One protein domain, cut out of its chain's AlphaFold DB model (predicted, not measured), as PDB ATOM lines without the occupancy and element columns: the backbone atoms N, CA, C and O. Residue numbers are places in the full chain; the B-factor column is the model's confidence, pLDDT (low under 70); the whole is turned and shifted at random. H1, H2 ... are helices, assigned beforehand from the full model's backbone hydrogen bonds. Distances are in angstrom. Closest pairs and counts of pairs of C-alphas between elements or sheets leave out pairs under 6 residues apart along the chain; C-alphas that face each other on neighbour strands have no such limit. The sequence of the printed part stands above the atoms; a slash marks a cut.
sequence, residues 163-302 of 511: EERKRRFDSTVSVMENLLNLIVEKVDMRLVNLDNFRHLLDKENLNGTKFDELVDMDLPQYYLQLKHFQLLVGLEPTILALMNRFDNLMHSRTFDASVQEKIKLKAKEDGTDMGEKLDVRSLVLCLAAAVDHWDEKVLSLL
ATOM      1  N   GLU A 163     -26.612 -25.980 -26.145       91.81
ATOM      2  CA  GLU A 163     -27.689 -25.223 -26.794       91.81
ATOM      3  C   GLU A 163     -28.326 -24.198 -25.849       91.81
ATOM      4  O   GLU A 163     -28.599 -23.075 -26.264       91.81
ATOM      5  N   GLU A 164     -28.521 -24.541 -24.572       90.62
ATOM      6  CA  GLU A 164     -29.013 -23.588 -23.571       90.62
ATOM      7  C   GLU A 164     -28.015 -22.446 -23.326       90.62
ATOM      8  O   GLU A 164     -28.405 -21.280 -23.309       90.62
ATOM      9  N   ARG A 165     -26.718 -22.755 -23.199       91.62
ATOM     10  CA  ARG A 165     -25.664 -21.731 -23.077       91.62
ATOM     11  C   ARG A 165     -25.619 -20.828 -24.303       91.62
ATOM     12  O   ARG A 165     -25.571 -19.608 -24.158       91.62
ATOM     13  N   LYS A 166     -25.709 -21.420 -25.498       91.75
ATOM     14  CA  LYS A 166     -25.799 -20.680 -26.755       91.75
ATOM     15  C   LYS A 166     -26.996 -19.741 -26.753       91.75
ATOM     16  O   LYS A 166     -26.811 -18.556 -26.958       91.75
ATOM     17  N   ARG A 167     -28.193 -20.228 -26.426       90.38
ATOM     18  CA  ARG A 167     -29.415 -19.411 -26.383       90.38
ATOM     19  C   ARG A 167     -29.291 -18.208 -25.441       90.38
ATOM     20  O   ARG A 167     -29.698 -17.108 -25.805       90.38
ATOM     21  N   ARG A 168     -28.716 -18.400 -24.247       89.19
ATOM     22  CA  ARG A 168     -28.470 -17.305 -23.288       89.19
ATOM     23  C   ARG A 168     -27.506 -16.259 -23.850       89.19
ATOM     24  O   ARG A 168     -27.744 -15.062 -23.705       89.19
ATOM     25  N   PHE A 169     -26.431 -16.707 -24.497       92.81
ATOM     26  CA  PHE A 169     -25.444 -15.802 -25.071       92.81
ATOM     27  C   PHE A 169     -25.942 -15.113 -26.350       92.81
ATOM     28  O   PHE A 169     -25.732 -13.917 -26.493       92.81
ATOM     29  N   ASP A 170     -26.677 -15.810 -27.224       92.06
ATOM     30  CA  ASP A 170     -27.282 -15.258 -28.447       92.06
ATOM     31  C   ASP A 170     -28.175 -14.042 -28.119       92.06
ATOM     32  O   ASP A 170     -28.113 -13.021 -28.802       92.06
ATOM     33  N   SER A 171     -28.946 -14.111 -27.024       90.19
ATOM     34  CA  SER A 171     -29.723 -12.968 -26.512       90.19
ATOM     35  C   SER A 171     -28.828 -11.773 -26.156       90.19
ATOM     36  O   SER A 171     -29.115 -10.634 -26.516       90.19
ATOM     37  N   THR A 172     -27.690 -12.035 -25.504       93.25
ATOM     38  CA  THR A 172     -26.717 -10.991 -25.154       93.25
ATOM     39  C   THR A 172     -26.076 -10.388 -26.401       93.25
ATOM     40  O   THR A 172     -25.964  -9.169 -26.483       93.25
ATOM     41  N   VAL A 173     -25.706 -11.209 -27.390       93.81
ATOM     42  CA  VAL A 173     -25.155 -10.738 -28.672       93.81
ATOM     43  C   VAL A 173     -26.144  -9.804 -29.364       93.81
ATOM     44  O   VAL A 173     -25.758  -8.699 -29.721       93.81
ATOM     45  N   SER A 174     -27.421 -10.185 -29.458       93.62
ATOM     46  CA  SER A 174     -28.456  -9.336 -30.065       93.62
ATOM     47  C   SER A 174     -28.595  -7.977 -29.364       93.62
ATOM     48  O   SER A 174     -28.684  -6.943 -30.023       93.62
ATOM     49  N   VAL A 175     -28.549  -7.949 -28.027       94.44
ATOM     50  CA  VAL A 175     -28.576  -6.702 -27.240       94.44
ATOM     51  C   VAL A 175     -27.329  -5.851 -27.508       94.44
ATOM     52  O   VAL A 175     -27.444  -4.641 -27.692       94.44
ATOM     53  N   MET A 176     -26.140  -6.455 -27.567       95.25
ATOM     54  CA  MET A 176     -24.897  -5.729 -27.857       95.25
ATOM     55  C   MET A 176     -24.840  -5.207 -29.299       95.25
ATOM     56  O   MET A 176     -24.322  -4.116 -29.525       95.25
ATOM     57  N   GLU A 177     -25.387  -5.946 -30.268       94.94
ATOM     58  CA  GLU A 177     -25.530  -5.502 -31.659       94.94
ATOM     59  C   GLU A 177     -26.473  -4.298 -31.760       94.94
ATOM     60  O   GLU A 177     -26.128  -3.302 -32.395       94.94
ATOM     61  N   ASN A 178     -27.618  -4.330 -31.074       94.94
ATOM     62  CA  ASN A 178     -28.530  -3.185 -31.013       94.94
ATOM     63  C   ASN A 178     -27.871  -1.973 -30.343       94.94
ATOM     64  O   ASN A 178     -27.956  -0.860 -30.857       94.94
ATOM     65  N   LEU A 179     -27.137  -2.177 -29.248       95.00
ATOM     66  CA  LEU A 179     -26.369  -1.109 -28.610       95.00
ATOM     67  C   LEU A 179     -25.313  -0.520 -29.560       95.00
ATOM     68  O   LEU A 179     -25.179   0.700 -29.642       95.00
ATOM     69  N   LEU A 180     -24.586  -1.365 -30.295       94.44
ATOM     70  CA  LEU A 180     -23.622  -0.915 -31.297       94.44
ATOM     71  C   LEU A 180     -24.306  -0.080 -32.385       94.44
ATOM     72  O   LEU A 180     -23.792   0.981 -32.734       94.44
ATOM     73  N   ASN A 181     -25.457  -0.530 -32.887       94.00
ATOM     74  CA  ASN A 181     -26.231   0.188 -33.899       94.00
ATOM     75  C   ASN A 181     -26.687   1.558 -33.388       94.00
ATOM     76  O   ASN A 181     -26.503   2.554 -34.083       94.00
ATOM     77  N   LEU A 182     -27.188   1.628 -32.150       93.25
ATOM     78  CA  LEU A 182     -27.568   2.891 -31.514       93.25
ATOM     79  C   LEU A 182     -26.382   3.856 -31.427       93.25
ATOM     80  O   LEU A 182     -26.511   5.026 -31.780       93.25
ATOM     81  N   ILE A 183     -25.217   3.372 -30.986       92.06
ATOM     82  CA  ILE A 183     -24.012   4.203 -30.889       92.06
ATOM     83  C   ILE A 183     -23.595   4.702 -32.277       92.06
ATOM     84  O   ILE A 183     -23.328   5.887 -32.441       92.06
ATOM     85  N   VAL A 184     -23.533   3.815 -33.273       91.50
ATOM     86  CA  VAL A 184     -23.070   4.164 -34.623       91.50
ATOM     87  C   VAL A 184     -23.993   5.176 -35.300       91.50
ATOM     88  O   VAL A 184     -23.492   6.072 -35.975       91.50
ATOM     89  N   GLU A 185     -25.307   5.057 -35.110       91.62
ATOM     90  CA  GLU A 185     -26.283   5.949 -35.741       91.62
ATOM     91  C   GLU A 185     -26.349   7.320 -35.052       91.62
ATOM     92  O   GLU A 185     -26.495   8.348 -35.709       91.62
ATOM     93  N   LYS A 186     -26.246   7.353 -33.715       89.31
ATOM     94  CA  LYS A 186     -26.550   8.558 -32.923       89.31
ATOM     95  C   LYS A 186     -25.330   9.366 -32.497       89.31
ATOM     96  O   LYS A 186     -25.459  10.539 -32.132       89.31
ATOM     97  N   VAL A 187     -24.141   8.769 -32.519       86.94
ATOM     98  CA  VAL A 187     -22.916   9.381 -31.991       86.94
ATOM     99  C   VAL A 187     -21.970   9.795 -33.115       86.94
ATOM    100  O   VAL A 187     -21.809   9.096 -34.111       86.94
ATOM    101  N   ASP A 188     -21.276  10.926 -32.940       84.38
ATOM    102  CA  ASP A 188     -20.188  11.295 -33.850       84.38
ATOM    103  C   ASP A 188     -18.999  10.344 -33.654       84.38
ATOM    104  O   ASP A 188     -18.240  10.444 -32.686       84.38
ATOM    105  N   MET A 189     -18.813   9.441 -34.615       84.75
ATOM    106  CA  MET A 189     -17.756   8.427 -34.628       84.75
ATOM    107  C   MET A 189     -16.327   8.995 -34.549       84.75
ATOM    108  O   MET A 189     -15.384   8.253 -34.264       84.75
ATOM    109  N   ARG A 190     -16.125  10.301 -34.771       82.94
ATOM    110  CA  ARG A 190     -14.821  10.953 -34.557       82.94
ATOM    111  C   ARG A 190     -14.408  10.956 -33.087       82.94
ATOM    112  O   ARG A 190     -13.214  10.880 -32.809       82.94
ATOM    113  N   LEU A 191     -15.379  10.987 -32.176       80.38
ATOM    114  CA  LEU A 191     -15.174  11.089 -30.729       80.38
ATOM    115  C   LEU A 191     -15.055   9.725 -30.031       80.38
ATOM    116  O   LEU A 191     -14.891   9.672 -28.815       80.38
ATOM    117  N   VAL A 192     -15.144   8.620 -30.780       84.69
ATOM    118  CA  VAL A 192     -15.389   7.285 -30.215       84.69
ATOM    119  C   VAL A 192     -14.365   6.245 -30.665       84.69
ATOM    120  O   VAL A 192     -14.017   6.170 -31.846       84.69
ATOM    121  N   ASN A 193     -13.918   5.399 -29.734       87.62
ATOM    122  CA  ASN A 193     -13.167   4.180 -30.029       87.62
ATOM    123  C   ASN A 193     -14.043   2.933 -29.809       87.62
ATOM    124  O   ASN A 193     -14.284   2.523 -28.675       87.62
ATOM    125  N   LEU A 194     -14.495   2.316 -30.907       88.50
ATOM    126  CA  LEU A 194     -15.287   1.077 -30.889       88.50
ATOM    127  C   LEU A 194     -14.526  -0.146 -31.406       88.50
ATOM    128  O   LEU A 194     -15.132  -1.207 -31.523       88.50
ATOM    129  N   ASP A 195     -13.235  -0.039 -31.726       88.81
ATOM    130  CA  ASP A 195     -12.519  -1.105 -32.441       88.81
ATOM    131  C   ASP A 195     -12.495  -2.407 -31.630       88.81
ATOM    132  O   ASP A 195     -12.864  -3.469 -32.135       88.81
ATOM    133  N   ASN A 196     -12.191  -2.308 -30.334       88.62
ATOM    134  CA  ASN A 196     -12.231  -3.453 -29.425       88.62
ATOM    135  C   ASN A 196     -13.649  -4.019 -29.272       88.62
ATOM    136  O   ASN A 196     -13.829  -5.232 -29.269       88.62
ATOM    137  N   PHE A 197     -14.666  -3.159 -29.171       91.94
ATOM    138  CA  PHE A 197     -16.050  -3.609 -29.006       91.94
ATOM    139  C   PHE A 197     -16.570  -4.323 -30.264       91.94
ATOM    140  O   PHE A 197     -17.178  -5.385 -30.165       91.94
ATOM    141  N   ARG A 198     -16.237  -3.807 -31.454       92.00
ATOM    142  CA  ARG A 198     -16.522  -4.452 -32.743       92.00
ATOM    143  C   ARG A 198     -15.797  -5.785 -32.882       92.00
ATOM    144  O   ARG A 198     -16.412  -6.759 -33.294       92.00
ATOM    145  N   HIS A 199     -14.526  -5.853 -32.488       90.81
ATOM    146  CA  HIS A 199     -13.764  -7.103 -32.494       90.81
ATOM    147  C   HIS A 199     -14.373  -8.159 -31.553       90.81
ATOM    148  O   HIS A 199     -14.383  -9.345 -31.873       90.81
ATOM    149  N   LEU A 200     -14.912  -7.763 -30.394       89.69
ATOM    150  CA  LEU A 200     -15.592  -8.692 -29.480       89.69
ATOM    151  C   LEU A 200     -16.891  -9.266 -30.063       89.69
ATOM    152  O   LEU A 200     -17.231 -10.397 -29.720       89.69
ATOM    153  N   LEU A 201     -17.578  -8.519 -30.930       91.38
ATOM    154  CA  LEU A 201     -18.791  -8.951 -31.635       91.38
ATOM    155  C   LEU A 201     -18.513  -9.643 -32.974       91.38
ATOM    156  O   LEU A 201     -19.433 -10.201 -33.570       91.38
ATOM    157  N   ASP A 202     -17.270  -9.625 -33.451       90.25
ATOM    158  CA  ASP A 202     -16.930 -10.237 -34.725       90.25
ATOM    159  C   ASP A 202     -17.207 -11.746 -34.717       90.25
ATOM    160  O   ASP A 202     -16.899 -12.474 -33.766       90.25
ATOM    161  N   LYS A 203     -17.786 -12.227 -35.817       86.31
ATOM    162  CA  LYS A 203     -18.264 -13.602 -35.931       86.31
ATOM    163  C   LYS A 203     -17.118 -14.607 -35.827       86.31
ATOM    164  O   LYS A 203     -17.317 -15.675 -35.250       86.31
ATOM    165  N   GLU A 204     -15.942 -14.303 -36.376       83.94
ATOM    166  CA  GLU A 204     -14.793 -15.212 -36.302       83.94
ATOM    167  C   GLU A 204     -14.272 -15.315 -34.868       83.94
ATOM    168  O   GLU A 204     -14.059 -16.424 -34.367       83.94
ATOM    169  N   ASN A 205     -14.162 -14.175 -34.183       87.56
ATOM    170  CA  ASN A 205     -13.731 -14.119 -32.791       87.56
ATOM    171  C   ASN A 205     -14.718 -14.842 -31.854       87.56
ATOM    172  O   ASN A 205     -14.325 -15.730 -31.091       87.56
ATOM    173  N   LEU A 206     -16.019 -14.547 -31.969       89.00
ATOM    174  CA  LEU A 206     -17.061 -15.228 -31.196       89.00
ATOM    175  C   LEU A 206     -17.023 -16.739 -31.428       89.00
ATOM    176  O   LEU A 206     -16.969 -17.503 -30.469       89.00
ATOM    177  N   ASN A 207     -16.957 -17.184 -32.688       85.81
ATOM    178  CA  ASN A 207     -16.908 -18.607 -33.027       85.81
ATOM    179  C   ASN A 207     -15.697 -19.340 -32.434       85.81
ATOM    180  O   ASN A 207     -15.789 -20.543 -32.177       85.81
ATOM    181  N   GLY A 208     -14.578 -18.640 -32.222       83.38
ATOM    182  CA  GLY A 208     -13.367 -19.176 -31.601       83.38
ATOM    183  C   GLY A 208     -13.415 -19.271 -30.071       83.38
ATOM    184  O   GLY A 208     -12.615 -20.016 -29.492       83.38
ATOM    185  N   THR A 209     -14.349 -18.568 -29.425       89.75
ATOM    186  CA  THR A 209     -14.408 -18.379 -27.966       89.75
ATOM    187  C   THR A 209     -15.191 -19.502 -27.276       89.75
ATOM    188  O   THR A 209     -16.173 -20.021 -27.818       89.75
ATOM    189  N   LYS A 210     -14.745 -19.925 -26.085       92.56
ATOM    190  CA  LYS A 210     -15.355 -21.027 -25.313       92.56
ATOM    191  C   LYS A 210     -16.543 -20.550 -24.483       92.56
ATOM    192  O   LYS A 210     -16.508 -19.452 -23.945       92.56
ATOM    193  N   PHE A 211     -17.547 -21.398 -24.268       91.69
ATOM    194  CA  PHE A 211     -18.718 -21.009 -23.475       91.69
ATOM    195  C   PHE A 211     -18.415 -20.599 -22.033       91.69
ATOM    196  O   PHE A 211     -19.103 -19.720 -21.536       91.69
ATOM    197  N   ASP A 212     -17.400 -21.154 -21.368       90.94
ATOM    198  CA  ASP A 212     -17.035 -20.714 -20.009       90.94
ATOM    199  C   ASP A 212     -16.438 -19.299 -19.974       90.94
ATOM    200  O   ASP A 212     -16.394 -18.674 -18.915       90.94
ATOM    201  N   GLU A 213     -15.980 -18.775 -21.111       90.88
ATOM    202  CA  GLU A 213     -15.525 -17.387 -21.261       90.88
ATOM    203  C   GLU A 213     -16.701 -16.449 -21.600       90.88
ATOM    204  O   GLU A 213     -16.626 -15.250 -21.342       90.88
ATOM    205  N   LEU A 214     -17.812 -17.000 -22.106       91.12
ATOM    206  CA  LEU A 214     -18.983 -16.252 -22.571       91.12
ATOM    207  C   LEU A 214     -20.133 -16.220 -21.557       91.12
ATOM    208  O   LEU A 214     -20.770 -15.185 -21.388       91.12
ATOM    209  N   VAL A 215     -20.415 -17.350 -20.910       90.56
ATOM    210  CA  VAL A 215     -21.620 -17.585 -20.106       90.56
ATOM    211  C   VAL A 215     -21.238 -17.925 -18.674       90.56
ATOM    212  O   VAL A 215     -20.429 -18.818 -18.423       90.56
ATOM    213  N   ASP A 216     -21.888 -17.250 -17.738       88.25
ATOM    214  CA  ASP A 216     -21.899 -17.598 -16.328       88.25
ATOM    215  C   ASP A 216     -23.218 -18.307 -15.989       88.25
ATOM    216  O   ASP A 216     -24.316 -17.757 -16.131       88.25
ATOM    217  N   MET A 217     -23.113 -19.573 -15.586       83.50
ATOM    218  CA  MET A 217     -24.274 -20.409 -15.277       83.50
ATOM    219  C   MET A 217     -24.856 -20.136 -13.890       83.50
ATOM    220  O   MET A 217     -25.993 -20.546 -13.649       83.50
ATOM    221  N   ASP A 218     -24.117 -19.444 -13.020       86.19
ATOM    222  CA  ASP A 218     -24.594 -19.054 -11.693       86.19
ATOM    223  C   ASP A 218     -25.558 -17.857 -11.779       86.19
ATOM    224  O   ASP A 218     -26.347 -17.610 -10.862       86.19
ATOM    225  N   LEU A 219     -25.555 -17.143 -12.911       83.44
ATOM    226  CA  LEU A 219     -26.469 -16.040 -13.173       83.44
ATOM    227  C   LEU A 219     -27.866 -16.523 -13.622       83.44
ATOM    228  O   LEU A 219     -28.000 -17.523 -14.345       83.44
ATOM    229  N   PRO A 220     -28.934 -15.781 -13.261       80.81
ATOM    230  CA  PRO A 220     -30.280 -16.044 -13.756       80.81
ATOM    231  C   PRO A 220     -30.371 -15.981 -15.286       80.81
ATOM    232  O   PRO A 220     -29.653 -15.238 -15.948       80.81
ATOM    233  N   GLN A 221     -31.325 -16.716 -15.859       73.06
ATOM    234  CA  GLN A 221     -31.479 -16.849 -17.315       73.06
ATOM    235  C   GLN A 221     -31.810 -15.527 -18.037       73.06
ATOM    236  O   GLN A 221     -31.517 -15.395 -19.220       73.06
ATOM    237  N   TYR A 222     -32.405 -14.560 -17.336       73.69
ATOM    238  CA  TYR A 222     -32.760 -13.235 -17.858       73.69
ATOM    239  C   TYR A 222     -31.626 -12.202 -17.747       73.69
ATOM    240  O   TYR A 222     -31.809 -11.052 -18.138       73.69
ATOM    241  N   TYR A 223     -30.472 -12.579 -17.190       83.69
ATOM    242  CA  TYR A 223     -29.330 -11.684 -17.035       83.69
ATOM    243  C   TYR A 223     -28.471 -11.654 -18.303       83.69
ATOM    244  O   TYR A 223     -28.257 -12.690 -18.943       83.69
ATOM    245  N   LEU A 224     -27.943 -10.475 -18.644       88.75
ATOM    246  CA  LEU A 224     -26.995 -10.329 -19.748       88.75
ATOM    247  C   LEU A 224     -25.665 -11.005 -19.401       88.75
ATOM    248  O   LEU A 224     -25.102 -10.805 -18.327       88.75
ATOM    249  N   GLN A 225     -25.154 -11.802 -20.334       91.19
ATOM    250  CA  GLN A 225     -23.931 -12.584 -20.172       91.19
ATOM    251  C   GLN A 225     -22.708 -11.734 -20.552       91.19
ATOM    252  O   GLN A 225     -22.139 -11.869 -21.633       91.19
ATOM    253  N   LEU A 226     -22.316 -10.806 -19.673       90.44
ATOM    254  CA  LEU A 226     -21.290  -9.793 -19.973       90.44
ATOM    255  C   LEU A 226     -19.842 -10.229 -19.706       90.44
ATOM    256  O   LEU A 226     -18.930  -9.414 -19.822       90.44
ATOM    257  N   LYS A 227     -19.586 -11.505 -19.397       89.81
ATOM    258  CA  LYS A 227     -18.234 -12.007 -19.085       89.81
ATOM    259  C   LYS A 227     -17.221 -11.742 -20.209       89.81
ATOM    260  O   LYS A 227     -16.078 -11.373 -19.939       89.81
ATOM    261  N   HIS A 228     -17.675 -11.856 -21.457       91.38
ATOM    262  CA  HIS A 228     -16.913 -11.529 -22.671       91.38
ATOM    263  C   HIS A 228     -16.732 -10.017 -22.891       91.38
ATOM    264  O   HIS A 228     -15.781  -9.577 -23.530       91.38
ATOM    265  N   PHE A 229     -17.619  -9.200 -22.319       91.50
ATOM    266  CA  PHE A 229     -17.663  -7.744 -22.450       91.50
ATOM    267  C   PHE A 229     -17.253  -7.068 -21.135       91.50
ATOM    268  O   PHE A 229     -18.009  -6.287 -20.562       91.50
ATOM    269  N   GLN A 230     -16.041  -7.357 -20.651       89.00
ATOM    270  CA  GLN A 230     -15.582  -6.988 -19.300       89.00
ATOM    271  C   GLN A 230     -15.787  -5.506 -18.927       89.00
ATOM    272  O   GLN A 230     -16.140  -5.206 -17.789       89.00
ATOM    273  N   LEU A 231     -15.623  -4.578 -19.876       89.12
ATOM    274  CA  LEU A 231     -15.823  -3.136 -19.649       89.12
ATOM    275  C   LEU A 231     -17.275  -2.763 -19.297       89.12
ATOM    276  O   LEU A 231     -17.513  -1.724 -18.676       89.12
ATOM    277  N   LEU A 232     -18.237  -3.599 -19.687       92.12
ATOM    278  CA  LEU A 232     -19.669  -3.387 -19.498       92.12
ATOM    279  C   LEU A 232     -20.233  -4.118 -18.273       92.12
ATOM    280  O   LEU A 232     -21.393  -3.904 -17.931       92.12
ATOM    281  N   VAL A 233     -19.428  -4.935 -17.587       89.88
ATOM    282  CA  VAL A 233     -19.850  -5.614 -16.354       89.88
ATOM    283  C   VAL A 233     -20.303  -4.579 -15.316       89.88
ATOM    284  O   VAL A 233     -19.636  -3.556 -15.093       89.88
ATOM    285  N   GLY A 234     -21.461  -4.832 -14.704       88.00
ATOM    286  CA  GLY A 234     -22.119  -3.929 -13.758       88.00
ATOM    287  C   GLY A 234     -23.012  -2.860 -14.401       88.00
ATOM    288  O   GLY A 234     -23.616  -2.073 -13.674       88.00
ATOM    289  N   LEU A 235     -23.094  -2.798 -15.737       92.12
ATOM    290  CA  LEU A 235     -23.996  -1.901 -16.475       92.12
ATOM    291  C   LEU A 235     -25.216  -2.628 -17.056       92.12
ATOM    292  O   LEU A 235     -25.949  -2.049 -17.856       92.12
ATOM    293  N   GLU A 236     -25.473  -3.874 -16.663       90.44
ATOM    294  CA  GLU A 236     -26.580  -4.688 -17.174       90.44
ATOM    295  C   GLU A 236     -27.941  -3.982 -17.041       90.44
ATOM    296  O   GLU A 236     -28.655  -3.914 -18.045       90.44
ATOM    297  N   PRO A 237     -28.313  -3.399 -15.879       91.00
ATOM    298  CA  PRO A 237     -29.598  -2.712 -15.746       91.00
ATOM    299  C   PRO A 237     -29.697  -1.498 -16.674       91.00
ATOM    300  O   PRO A 237     -30.743  -1.261 -17.272       91.00
ATOM    301  N   THR A 238     -28.597  -0.758 -16.830       93.19
ATOM    302  CA  THR A 238     -28.513   0.426 -17.690       93.19
ATOM    303  C   THR A 238     -28.658   0.054 -19.164       93.19
ATOM    304  O   THR A 238     -29.435   0.676 -19.884       93.19
ATOM    305  N   ILE A 239     -27.960  -0.992 -19.613       94.00
ATOM    306  CA  ILE A 239     -28.039  -1.477 -20.996       94.00
ATOM    307  C   ILE A 239     -29.450  -1.985 -21.294       94.00
ATOM    308  O   ILE A 239     -30.016  -1.631 -22.324       94.00
ATOM    309  N   LEU A 240     -30.049  -2.768 -20.394       91.69
ATOM    310  CA  LEU A 240     -31.417  -3.256 -20.581       91.69
ATOM    311  C   LEU A 240     -32.437  -2.110 -20.612       91.69
ATOM    312  O   LEU A 240     -33.336  -2.131 -21.448       91.69
ATOM    313  N   ALA A 241     -32.285  -1.088 -19.766       90.50
ATOM    314  CA  ALA A 241     -33.147   0.094 -19.791       90.50
ATOM    315  C   ALA A 241     -33.057   0.850 -21.129       90.50
ATOM    316  O   ALA A 241     -34.089   1.226 -21.686       90.50
ATOM    317  N   LEU A 242     -31.846   1.005 -21.678       92.12
ATOM    318  CA  LEU A 242     -31.634   1.581 -23.010       92.12
ATOM    319  C   LEU A 242     -32.280   0.724 -24.105       92.12
ATOM    320  O   LEU A 242     -32.988   1.247 -24.963       92.12
ATOM    321  N   MET A 243     -32.067  -0.594 -24.069       92.75
ATOM    322  CA  MET A 243     -32.567  -1.502 -25.105       92.75
ATOM    323  C   MET A 243     -34.087  -1.656 -25.089       92.75
ATOM    324  O   MET A 243     -34.687  -1.787 -26.151       92.75
ATOM    325  N   ASN A 244     -34.734  -1.538 -23.926       90.62
ATOM    326  CA  ASN A 244     -36.196  -1.486 -23.832       90.62
ATOM    327  C   ASN A 244     -36.802  -0.287 -24.580       90.62
ATOM    328  O   ASN A 244     -37.988  -0.301 -24.895       90.62
ATOM    329  N   ARG A 245     -36.000   0.746 -24.858       89.31
ATOM    330  CA  ARG A 245     -36.400   1.942 -25.604       89.31
ATOM    331  C   ARG A 245     -35.702   2.054 -26.955       89.31
ATOM    332  O   ARG A 245     -35.775   3.110 -27.573       89.31
ATOM    333  N   PHE A 246     -35.027   0.998 -27.407       89.81
ATOM    334  CA  PHE A 246     -34.176   1.036 -28.594       89.81
ATOM    335  C   PHE A 246     -34.902   1.620 -29.809       89.81
ATOM    336  O   PHE A 246     -34.418   2.591 -30.384       89.81
ATOM    337  N   ASP A 247     -36.087   1.102 -30.140       88.25
ATOM    338  CA  ASP A 247     -36.848   1.570 -31.302       88.25
ATOM    339  C   ASP A 247     -37.191   3.062 -31.186       88.25
ATOM    340  O   ASP A 247     -36.910   3.834 -32.101       88.25
ATOM    341  N   ASN A 248     -37.702   3.502 -30.038       89.88
ATOM    342  CA  ASN A 248     -38.030   4.906 -29.786       89.88
ATOM    343  C   ASN A 248     -36.808   5.826 -29.944       89.88
ATOM    344  O   ASN A 248     -36.877   6.868 -30.597       89.88
ATOM    345  N   LEU A 249     -35.673   5.435 -29.361       91.38
ATOM    346  CA  LEU A 249     -34.442   6.225 -29.387       91.38
ATOM    347  C   LEU A 249     -33.821   6.271 -30.785       91.38
ATOM    348  O   LEU A 249     -33.286   7.304 -31.181       91.38
ATOM    349  N   MET A 250     -33.909   5.182 -31.553       90.88
ATOM    350  CA  MET A 250     -33.407   5.127 -32.926       90.88
ATOM    351  C   MET A 250     -34.160   6.081 -33.855       90.88
ATOM    352  O   MET A 250     -33.533   6.734 -34.690       90.88
ATOM    353  N   HIS A 251     -35.478   6.208 -33.696       91.06
ATOM    354  CA  HIS A 251     -36.313   7.012 -34.593       91.06
ATOM    355  C   HIS A 251     -36.441   8.484 -34.173       91.06
ATOM    356  O   HIS A 251     -36.696   9.331 -35.028       91.06
ATOM    357  N   SER A 252     -36.212   8.808 -32.896       91.75
ATOM    358  CA  SER A 252     -36.264  10.189 -32.407       91.75
ATOM    359  C   SER A 252     -35.129  11.038 -32.982       91.75
ATOM    360  O   SER A 252     -33.955  10.673 -32.895       91.75
ATOM    361  N   ARG A 253     -35.481  12.206 -33.526       89.00
ATOM    362  CA  ARG A 253     -34.527  13.229 -33.984       89.00
ATOM    363  C   ARG A 253     -34.148  14.199 -32.862       89.00
ATOM    364  O   ARG A 253     -33.053  14.758 -32.874       89.00
ATOM    365  N   THR A 254     -35.033  14.434 -31.890       91.06
ATOM    366  CA  THR A 254     -34.740  15.335 -30.757       91.06
ATOM    367  C   THR A 254     -33.807  14.690 -29.731       91.06
ATOM    368  O   THR A 254     -33.053  15.394 -29.049       91.06
ATOM    369  N   PHE A 255     -33.785  13.355 -29.665       92.50
ATOM    370  CA  PHE A 255     -32.830  12.607 -28.858       92.50
ATOM    371  C   PHE A 255     -31.379  12.848 -29.307       92.50
ATOM    372  O   PHE A 255     -30.506  13.046 -28.458       92.50
ATOM    373  N   ASP A 256     -31.125  12.949 -30.617       90.19
ATOM    374  CA  ASP A 256     -29.790  13.171 -31.195       90.19
ATOM    375  C   ASP A 256     -29.102  14.394 -30.580       90.19
ATOM    376  O   ASP A 256     -27.933  14.346 -30.196       90.19
ATOM    377  N   ALA A 257     -29.846  15.492 -30.419       86.19
ATOM    378  CA  ALA A 257     -29.326  16.713 -29.814       86.19
ATOM    379  C   ALA A 257     -28.877  16.490 -28.359       86.19
ATOM    380  O   ALA A 257     -27.816  16.975 -27.962       86.19
ATOM    381  N   SER A 258     -29.645  15.720 -27.585       89.69
ATOM    382  CA  SER A 258     -29.332  15.406 -26.184       89.69
ATOM    383  C   SER A 258     -28.122  14.477 -26.065       89.69
ATOM    384  O   SER A 258     -27.259  14.698 -25.214       89.69
ATOM    385  N   VAL A 259     -28.002  13.488 -26.958       91.50
ATOM    386  CA  VAL A 259     -26.829  12.602 -27.039       91.50
ATOM    387  C   VAL A 259     -25.568  13.407 -27.332       91.50
ATOM    388  O   VAL A 259     -24.575  13.304 -26.609       91.50
ATOM    389  N   GLN A 260     -25.609  14.261 -28.355       87.62
ATOM    390  CA  GLN A 260     -24.465  15.080 -28.753       87.62
ATOM    391  C   GLN A 260     -24.056  16.073 -27.658       87.62
ATOM    392  O   GLN A 260     -22.864  16.309 -27.460       87.62
ATOM    393  N   GLU A 261     -25.022  16.636 -26.925       88.25
ATOM    394  CA  GLU A 261     -24.774  17.500 -25.766       88.25
ATOM    395  C   GLU A 261     -23.986  16.749 -24.679       88.25
ATOM    396  O   GLU A 261     -22.899  17.186 -24.294       88.25
ATOM    397  N   LYS A 262     -24.482  15.587 -24.228       90.38
ATOM    398  CA  LYS A 262     -23.848  14.812 -23.147       90.38
ATOM    399  C   LYS A 262     -22.489  14.248 -23.542       90.38
ATOM    400  O   LYS A 262     -21.554  14.309 -22.749       90.38
ATOM    401  N   ILE A 263     -22.345  13.769 -24.775       87.38
ATOM    402  CA  ILE A 263     -21.075  13.222 -25.267       87.38
ATOM    403  C   ILE A 263     -20.008  14.311 -25.369       87.38
ATOM    404  O   ILE A 263     -18.880  14.088 -24.940       87.38
ATOM    405  N   LYS A 264     -20.349  15.506 -25.866       85.06
ATOM    406  CA  LYS A 264     -19.405  16.635 -25.917       85.06
ATOM    407  C   LYS A 264     -19.014  17.129 -24.529       85.06
ATOM    408  O   LYS A 264     -17.867  17.521 -24.336       85.06
ATOM    409  N   LEU A 265     -19.946  17.139 -23.575       86.31
ATOM    410  CA  LEU A 265     -19.638  17.479 -22.185       86.31
ATOM    411  C   LEU A 265     -18.662  16.467 -21.587       86.31
ATOM    412  O   LEU A 265     -17.613  16.868 -21.090       86.31
ATOM    413  N   LYS A 266     -18.947  15.170 -21.738       84.88
ATOM    414  CA  LYS A 266     -18.075  14.112 -21.228       84.88
ATOM    415  C   LYS A 266     -16.691  14.137 -21.875       84.88
ATOM    416  O   LYS A 266     -15.683  14.044 -21.186       84.88
ATOM    417  N   ALA A 267     -16.645  14.355 -23.188       80.12
ATOM    418  CA  ALA A 267     -15.407  14.532 -23.932       80.12
ATOM    419  C   ALA A 267     -14.547  15.677 -23.352       80.12
ATOM    420  O   ALA A 267     -13.341  15.513 -23.146       80.12
ATOM    421  N   LYS A 268     -15.155  16.823 -23.028       80.75
ATOM    422  CA  LYS A 268     -14.444  17.951 -22.408       80.75
ATOM    423  C   LYS A 268     -13.961  17.644 -20.991       80.75
ATOM    424  O   LYS A 268     -12.836  18.001 -20.659       80.75
ATOM    425  N   GLU A 269     -14.793  17.003 -20.173       81.38
ATOM    426  CA  GLU A 269     -14.449  16.615 -18.796       81.38
ATOM    427  C   GLU A 269     -13.259  15.653 -18.748       81.38
ATOM    428  O   GLU A 269     -12.363  15.821 -17.924       81.38
ATOM    429  N   ASP A 270     -13.221  14.695 -19.674       69.69
ATOM    430  CA  ASP A 270     -12.161  13.691 -19.756       69.69
ATOM    431  C   ASP A 270     -10.911  14.211 -20.509       69.69
ATOM    432  O   ASP A 270      -9.963  13.466 -20.735       69.69
ATOM    433  N   GLY A 271     -10.872  15.496 -20.897       61.56
ATOM    434  CA  GLY A 271      -9.707  16.116 -21.548       61.56
ATOM    435  C   GLY A 271      -9.454  15.650 -22.989       61.56
ATOM    436  O   GLY A 271      -8.361  15.843 -23.525       61.56
ATOM    437  N   THR A 272     -10.460  15.062 -23.644       57.66
ATOM    438  CA  THR A 272     -10.335  14.450 -24.982       57.66
ATOM    439  C   THR A 272     -10.173  15.439 -26.143       57.66
ATOM    440  O   THR A 272      -9.883  15.015 -27.262       57.66
ATOM    441  N   ASP A 273     -10.200  16.755 -25.884       52.47
ATOM    442  CA  ASP A 273      -9.708  17.780 -26.827       52.47
ATOM    443  C   ASP A 273      -8.219  17.556 -27.215       52.47
ATOM    444  O   ASP A 273      -7.734  18.142 -28.183       52.47
ATOM    445  N   MET A 274      -7.504  16.664 -26.505       48.09
ATOM    446  CA  MET A 274      -6.118  16.236 -26.758       48.09
ATOM    447  C   MET A 274      -5.971  14.867 -27.466       48.09
ATOM    448  O   MET A 274      -4.845  14.402 -27.646       48.09
ATOM    449  N   GLY A 275      -7.063  14.226 -27.911       55.59
ATOM    450  CA  GLY A 275      -7.017  13.090 -28.851       55.59
ATOM    451  C   GLY A 275      -7.355  11.691 -28.313       55.59
ATOM    452  O   GLY A 275      -7.399  10.751 -29.111       55.59
ATOM    453  N   GLU A 276      -7.631  11.514 -27.018       66.88
ATOM    454  CA  GLU A 276      -8.182  10.245 -26.510       66.88
ATOM    455  C   GLU A 276      -9.673  10.144 -26.853       66.88
ATOM    456  O   GLU A 276     -10.412  11.102 -26.701       66.88
ATOM    457  N   LYS A 277     -10.138   9.012 -27.379       83.19
ATOM    458  CA  LYS A 277     -11.547   8.831 -27.764       83.19
ATOM    459  C   LYS A 277     -12.318   8.108 -26.663       83.19
ATOM    460  O   LYS A 277     -11.748   7.255 -25.988       83.19
ATOM    461  N   LEU A 278     -13.617   8.383 -26.541       86.31
ATOM    462  CA  LEU A 278     -14.481   7.739 -25.548       86.31
ATOM    463  C   LEU A 278     -14.587   6.230 -25.801       86.31
ATOM    464  O   LEU A 278     -14.768   5.786 -26.941       86.31
ATOM    465  N   ASP A 279     -14.494   5.455 -24.721       88.69
ATOM    466  CA  ASP A 279     -14.662   4.006 -24.729       88.69
ATOM    467  C   ASP A 279     -16.142   3.599 -24.626       88.69
ATOM    468  O   ASP A 279     -17.018   4.394 -24.280       88.69
ATOM    469  N   VAL A 280     -16.441   2.327 -24.909       91.12
ATOM    470  CA  VAL A 280     -17.829   1.830 -24.913       91.12
ATOM    471  C   VAL A 280     -18.517   1.984 -23.551       91.12
ATOM    472  O   VAL A 280     -19.716   2.253 -23.497       91.12
ATOM    473  N   ARG A 281     -17.774   1.876 -22.442       92.38
ATOM    474  CA  ARG A 281     -18.328   2.042 -21.094       92.38
ATOM    475  C   ARG A 281     -18.825   3.471 -20.881       92.38
ATOM    476  O   ARG A 281     -19.960   3.662 -20.447       92.38
ATOM    477  N   SER A 282     -17.999   4.461 -21.212       90.94
ATOM    478  CA  SER A 282     -18.355   5.876 -21.079       90.94
ATOM    479  C   SER A 282     -19.522   6.244 -21.988       90.94
ATOM    480  O   SER A 282     -20.415   6.974 -21.569       90.94
ATOM    481  N   LEU A 283     -19.581   5.680 -23.198       92.06
ATOM    482  CA  LEU A 283     -20.707   5.887 -24.113       92.06
ATOM    483  C   LEU A 283     -22.028   5.372 -23.556       92.06
ATOM    484  O   LEU A 283     -23.023   6.081 -23.645       92.06
ATOM    485  N   VAL A 284     -22.056   4.166 -22.980       93.88
ATOM    486  CA  VAL A 284     -23.282   3.607 -22.384       93.88
ATOM    487  C   VAL A 284     -23.802   4.517 -21.272       93.88
ATOM    488  O   VAL A 284     -24.997   4.800 -21.216       93.88
ATOM    489  N   LEU A 285     -22.905   5.030 -20.425       93.00
ATOM    490  CA  LEU A 285     -23.263   5.975 -19.367       93.00
ATOM    491  C   LEU A 285     -23.753   7.317 -19.929       93.00
ATOM    492  O   LEU A 285     -24.752   7.850 -19.450       93.00
ATOM    493  N   CYS A 286     -23.101   7.843 -20.969       92.94
ATOM    494  CA  CYS A 286     -23.537   9.060 -21.654       92.94
ATOM    495  C   CYS A 286     -24.908   8.898 -22.310       92.94
ATOM    496  O   CYS A 286     -25.723   9.810 -22.225       92.94
ATOM    497  N   LEU A 287     -25.169   7.756 -22.952       94.25
ATOM    498  CA  LEU A 287     -26.461   7.455 -23.564       94.25
ATOM    499  C   LEU A 287     -27.557   7.376 -22.505       94.25
ATOM    500  O   LEU A 287     -28.603   7.983 -22.691       94.25
ATOM    501  N   ALA A 288     -27.307   6.706 -21.380       93.75
ATOM    502  CA  ALA A 288     -28.258   6.662 -20.272       93.75
ATOM    503  C   ALA A 288     -28.570   8.068 -19.733       93.75
ATOM    504  O   ALA A 288     -29.727   8.469 -19.689       93.75
ATOM    505  N   ALA A 289     -27.536   8.868 -19.452       93.38
ATOM    506  CA  ALA A 289     -27.714  10.248 -19.003       93.38
ATOM    507  C   ALA A 289     -28.386  11.149 -20.060       93.38
ATOM    508  O   ALA A 289     -29.053  12.126 -19.718       93.38
ATOM    509  N   ALA A 290     -28.193  10.860 -21.350       93.88
ATOM    510  CA  ALA A 290     -28.871  11.557 -22.435       93.88
ATOM    511  C   ALA A 290     -30.356  11.197 -22.495       93.88
ATOM    512  O   ALA A 290     -31.161  12.082 -22.765       93.88
ATOM    513  N   VAL A 291     -30.716   9.939 -22.225       93.38
ATOM    514  CA  VAL A 291     -32.113   9.500 -22.138       93.38
ATOM    515  C   VAL A 291     -32.816  10.188 -20.976       93.38
ATOM    516  O   VAL A 291     -33.875  10.765 -21.198       93.38
ATOM    517  N   ASP A 292     -32.211  10.211 -19.788       91.75
ATOM    518  CA  ASP A 292     -32.798  10.875 -18.617       91.75
ATOM    519  C   ASP A 292     -33.019  12.376 -18.880       91.75
ATOM    520  O   ASP A 292     -34.112  12.904 -18.687       91.75
ATOM    521  N   HIS A 293     -32.005  13.060 -19.425       91.19
ATOM    522  CA  HIS A 293     -32.090  14.482 -19.792       91.19
ATOM    523  C   HIS A 293     -33.126  14.754 -20.886       91.19
ATOM    524  O   HIS A 293     -33.792  15.790 -20.887       91.19
ATOM    525  N   TRP A 294     -33.246  13.844 -21.851       93.38
ATOM    526  CA  TRP A 294     -34.233  13.957 -22.915       93.38
ATOM    527  C   TRP A 294     -35.650  13.757 -22.379       93.38
ATOM    528  O   TRP A 294     -36.515  14.568 -22.689       93.38
ATOM    529  N   ASP A 295     -35.875  12.768 -21.513       91.62
ATOM    530  CA  ASP A 295     -37.163  12.540 -20.853       91.62
ATOM    531  C   ASP A 295     -37.588  13.735 -19.997       91.62
ATOM    532  O   ASP A 295     -38.740  14.162 -20.068       91.62
ATOM    533  N   GLU A 296     -36.666  14.326 -19.234       91.19
ATOM    534  CA  GLU A 296     -36.936  15.549 -18.474       91.19
ATOM    535  C   GLU A 296     -37.377  16.693 -19.396       91.19
ATOM    536  O   GLU A 296     -38.378  17.365 -19.126       91.19
ATOM    537  N   LYS A 297     -36.679  16.892 -20.522       91.56
ATOM    538  CA  LYS A 297     -37.054  17.899 -21.525       91.56
ATOM    539  C   LYS A 297     -38.411  17.594 -22.161       91.56
ATOM    540  O   LYS A 297     -39.207  18.518 -22.311       91.56
ATOM    541  N   VAL A 298     -38.695  16.336 -22.494       92.06
ATOM    542  CA  VAL A 298     -39.989  15.897 -23.034       92.06
ATOM    543  C   VAL A 298     -41.102  16.221 -22.038       92.06
ATOM    544  O   VAL A 298     -42.040  16.933 -22.384       92.06
ATOM    545  N   LEU A 299     -40.973  15.798 -20.778       90.56
ATOM    546  CA  LEU A 299     -41.966  16.076 -19.736       90.56
ATOM    547  C   LEU A 299     -42.134  17.578 -19.481       90.56
ATOM    548  O   LEU A 299     -43.251  18.044 -19.243       90.56
ATOM    549  N   SER A 300     -41.053  18.356 -19.593       91.12
ATOM    550  CA  SER A 300     -41.113  19.809 -19.435       91.12
ATOM    551  C   SER A 300     -42.044  20.481 -20.447       91.12
ATOM    552  O   SER A 300     -42.611  21.518 -20.117       91.12
ATOM    553  N   LEU A 301     -42.284  19.885 -21.626       90.88
ATOM    554  CA  LEU A 301     -43.209  20.416 -22.639       90.88
ATOM    555  C   LEU A 301     -44.665  20.469 -22.164       90.88
ATOM    556  O   LEU A 301     -45.446  21.276 -22.668       90.88
ATOM    557  N   LEU A 302     -45.022  19.620 -21.203       89.75
ATOM    558  CA  LEU A 302     -46.360  19.550 -20.615       89.75
ATOM    559  C   LEU A 302     -46.479  20.362 -19.321       89.75
ATOM    560  O   LEU A 302     -47.545  20.387 -18.702       89.75
TER     561      LEU A 302
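AT A GLANCE: This is residues 163 to 302 of the 511 residues of an uncharacterized protein of Macrostomum lignano (UniProt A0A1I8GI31). Look first for one long helix, H1, with short helices packed along it and, at its later end, a crossed pair of longer helices, H7 and H8. H2 and H3 fold back beside H1, the chain turns a corner at H3 to the short H4, which packs on H1 near residues 165 to 169, a long loop of residues 215 to 235 follows, and then H5 and H6 pack on H1, with H5 also packing on H8. The printed part has 140 residues with eight named helices, H1 to H8 in order, and no named strand; the class is all helix. It is compact, with a radius of gyration of the C-alphas of 16.0 A and spans of 47 by 39 by 23 A.

HOW THE PARTS SIT: Start at the hub, H1, residues 163 to 186, which touches four helices. With residues 173 to 177 alone it only just touches H2, residues 195 to 201, with 3 pairs of C-alphas within 8 A, the closest those of Val 173 and Leu 201, 7.2 A apart. This is a helical hairpin, its helices running opposite ways at a shallow tilt of 34 degrees, only just short of steep. H3, residues 203 to 208, touches no helix. H4, residues 211 to 214, only just touches H1 residues 165 to 169, with 3 such pairs, closest at C-alphas 214 and 169, 6.9 A. H5, residues 236 to 243, touches H1 at a steep tilt of 59 degrees, closest at C-alphas 243 and 175, 6.9 A. H6, residues 246 to 251, touches H1 at a shallow tilt of 25 degrees, closest at C-alphas 250 and 182, 6.4 A. Farther out, H7, residues 254 to 269, touches H8, residues 280 to 300, opposite ways at a steep tilt of 50 degrees, closest at C-alphas 259 and 290, 5.1 A. H8 touches H5 with residues 284 to 291 alone, closest at C-alphas 288 and 242, 6.7 A. Every O i to N i+4 pair is within hydrogen-bond range in H2, H3, H5, H6 and H8; H1 has 19 of 20, H7 has 11 of 12, and H4 is too short for such a pair.

IN THESE COORDINATES: Find C-alpha 163 at (-27.689, -25.223, -26.794); from there H1 runs 34.4 A to C-alpha 186 at (-26.550, 8.558, -32.923). H7 measures 23.6 A, and H8 runs 29.9 A to C-alpha 300 at (-41.113, 19.809, -19.435).

THE WHOLE: The two C-alphas farthest apart are those of Gly 208 and Leu 302, 52.0 A. The printed part has no cut, and the link from H4 to H5, 21 residues, is long. Look for low confidence at residues 270 to 276, under 70; the mean pLDDT of the printed part is 88.1.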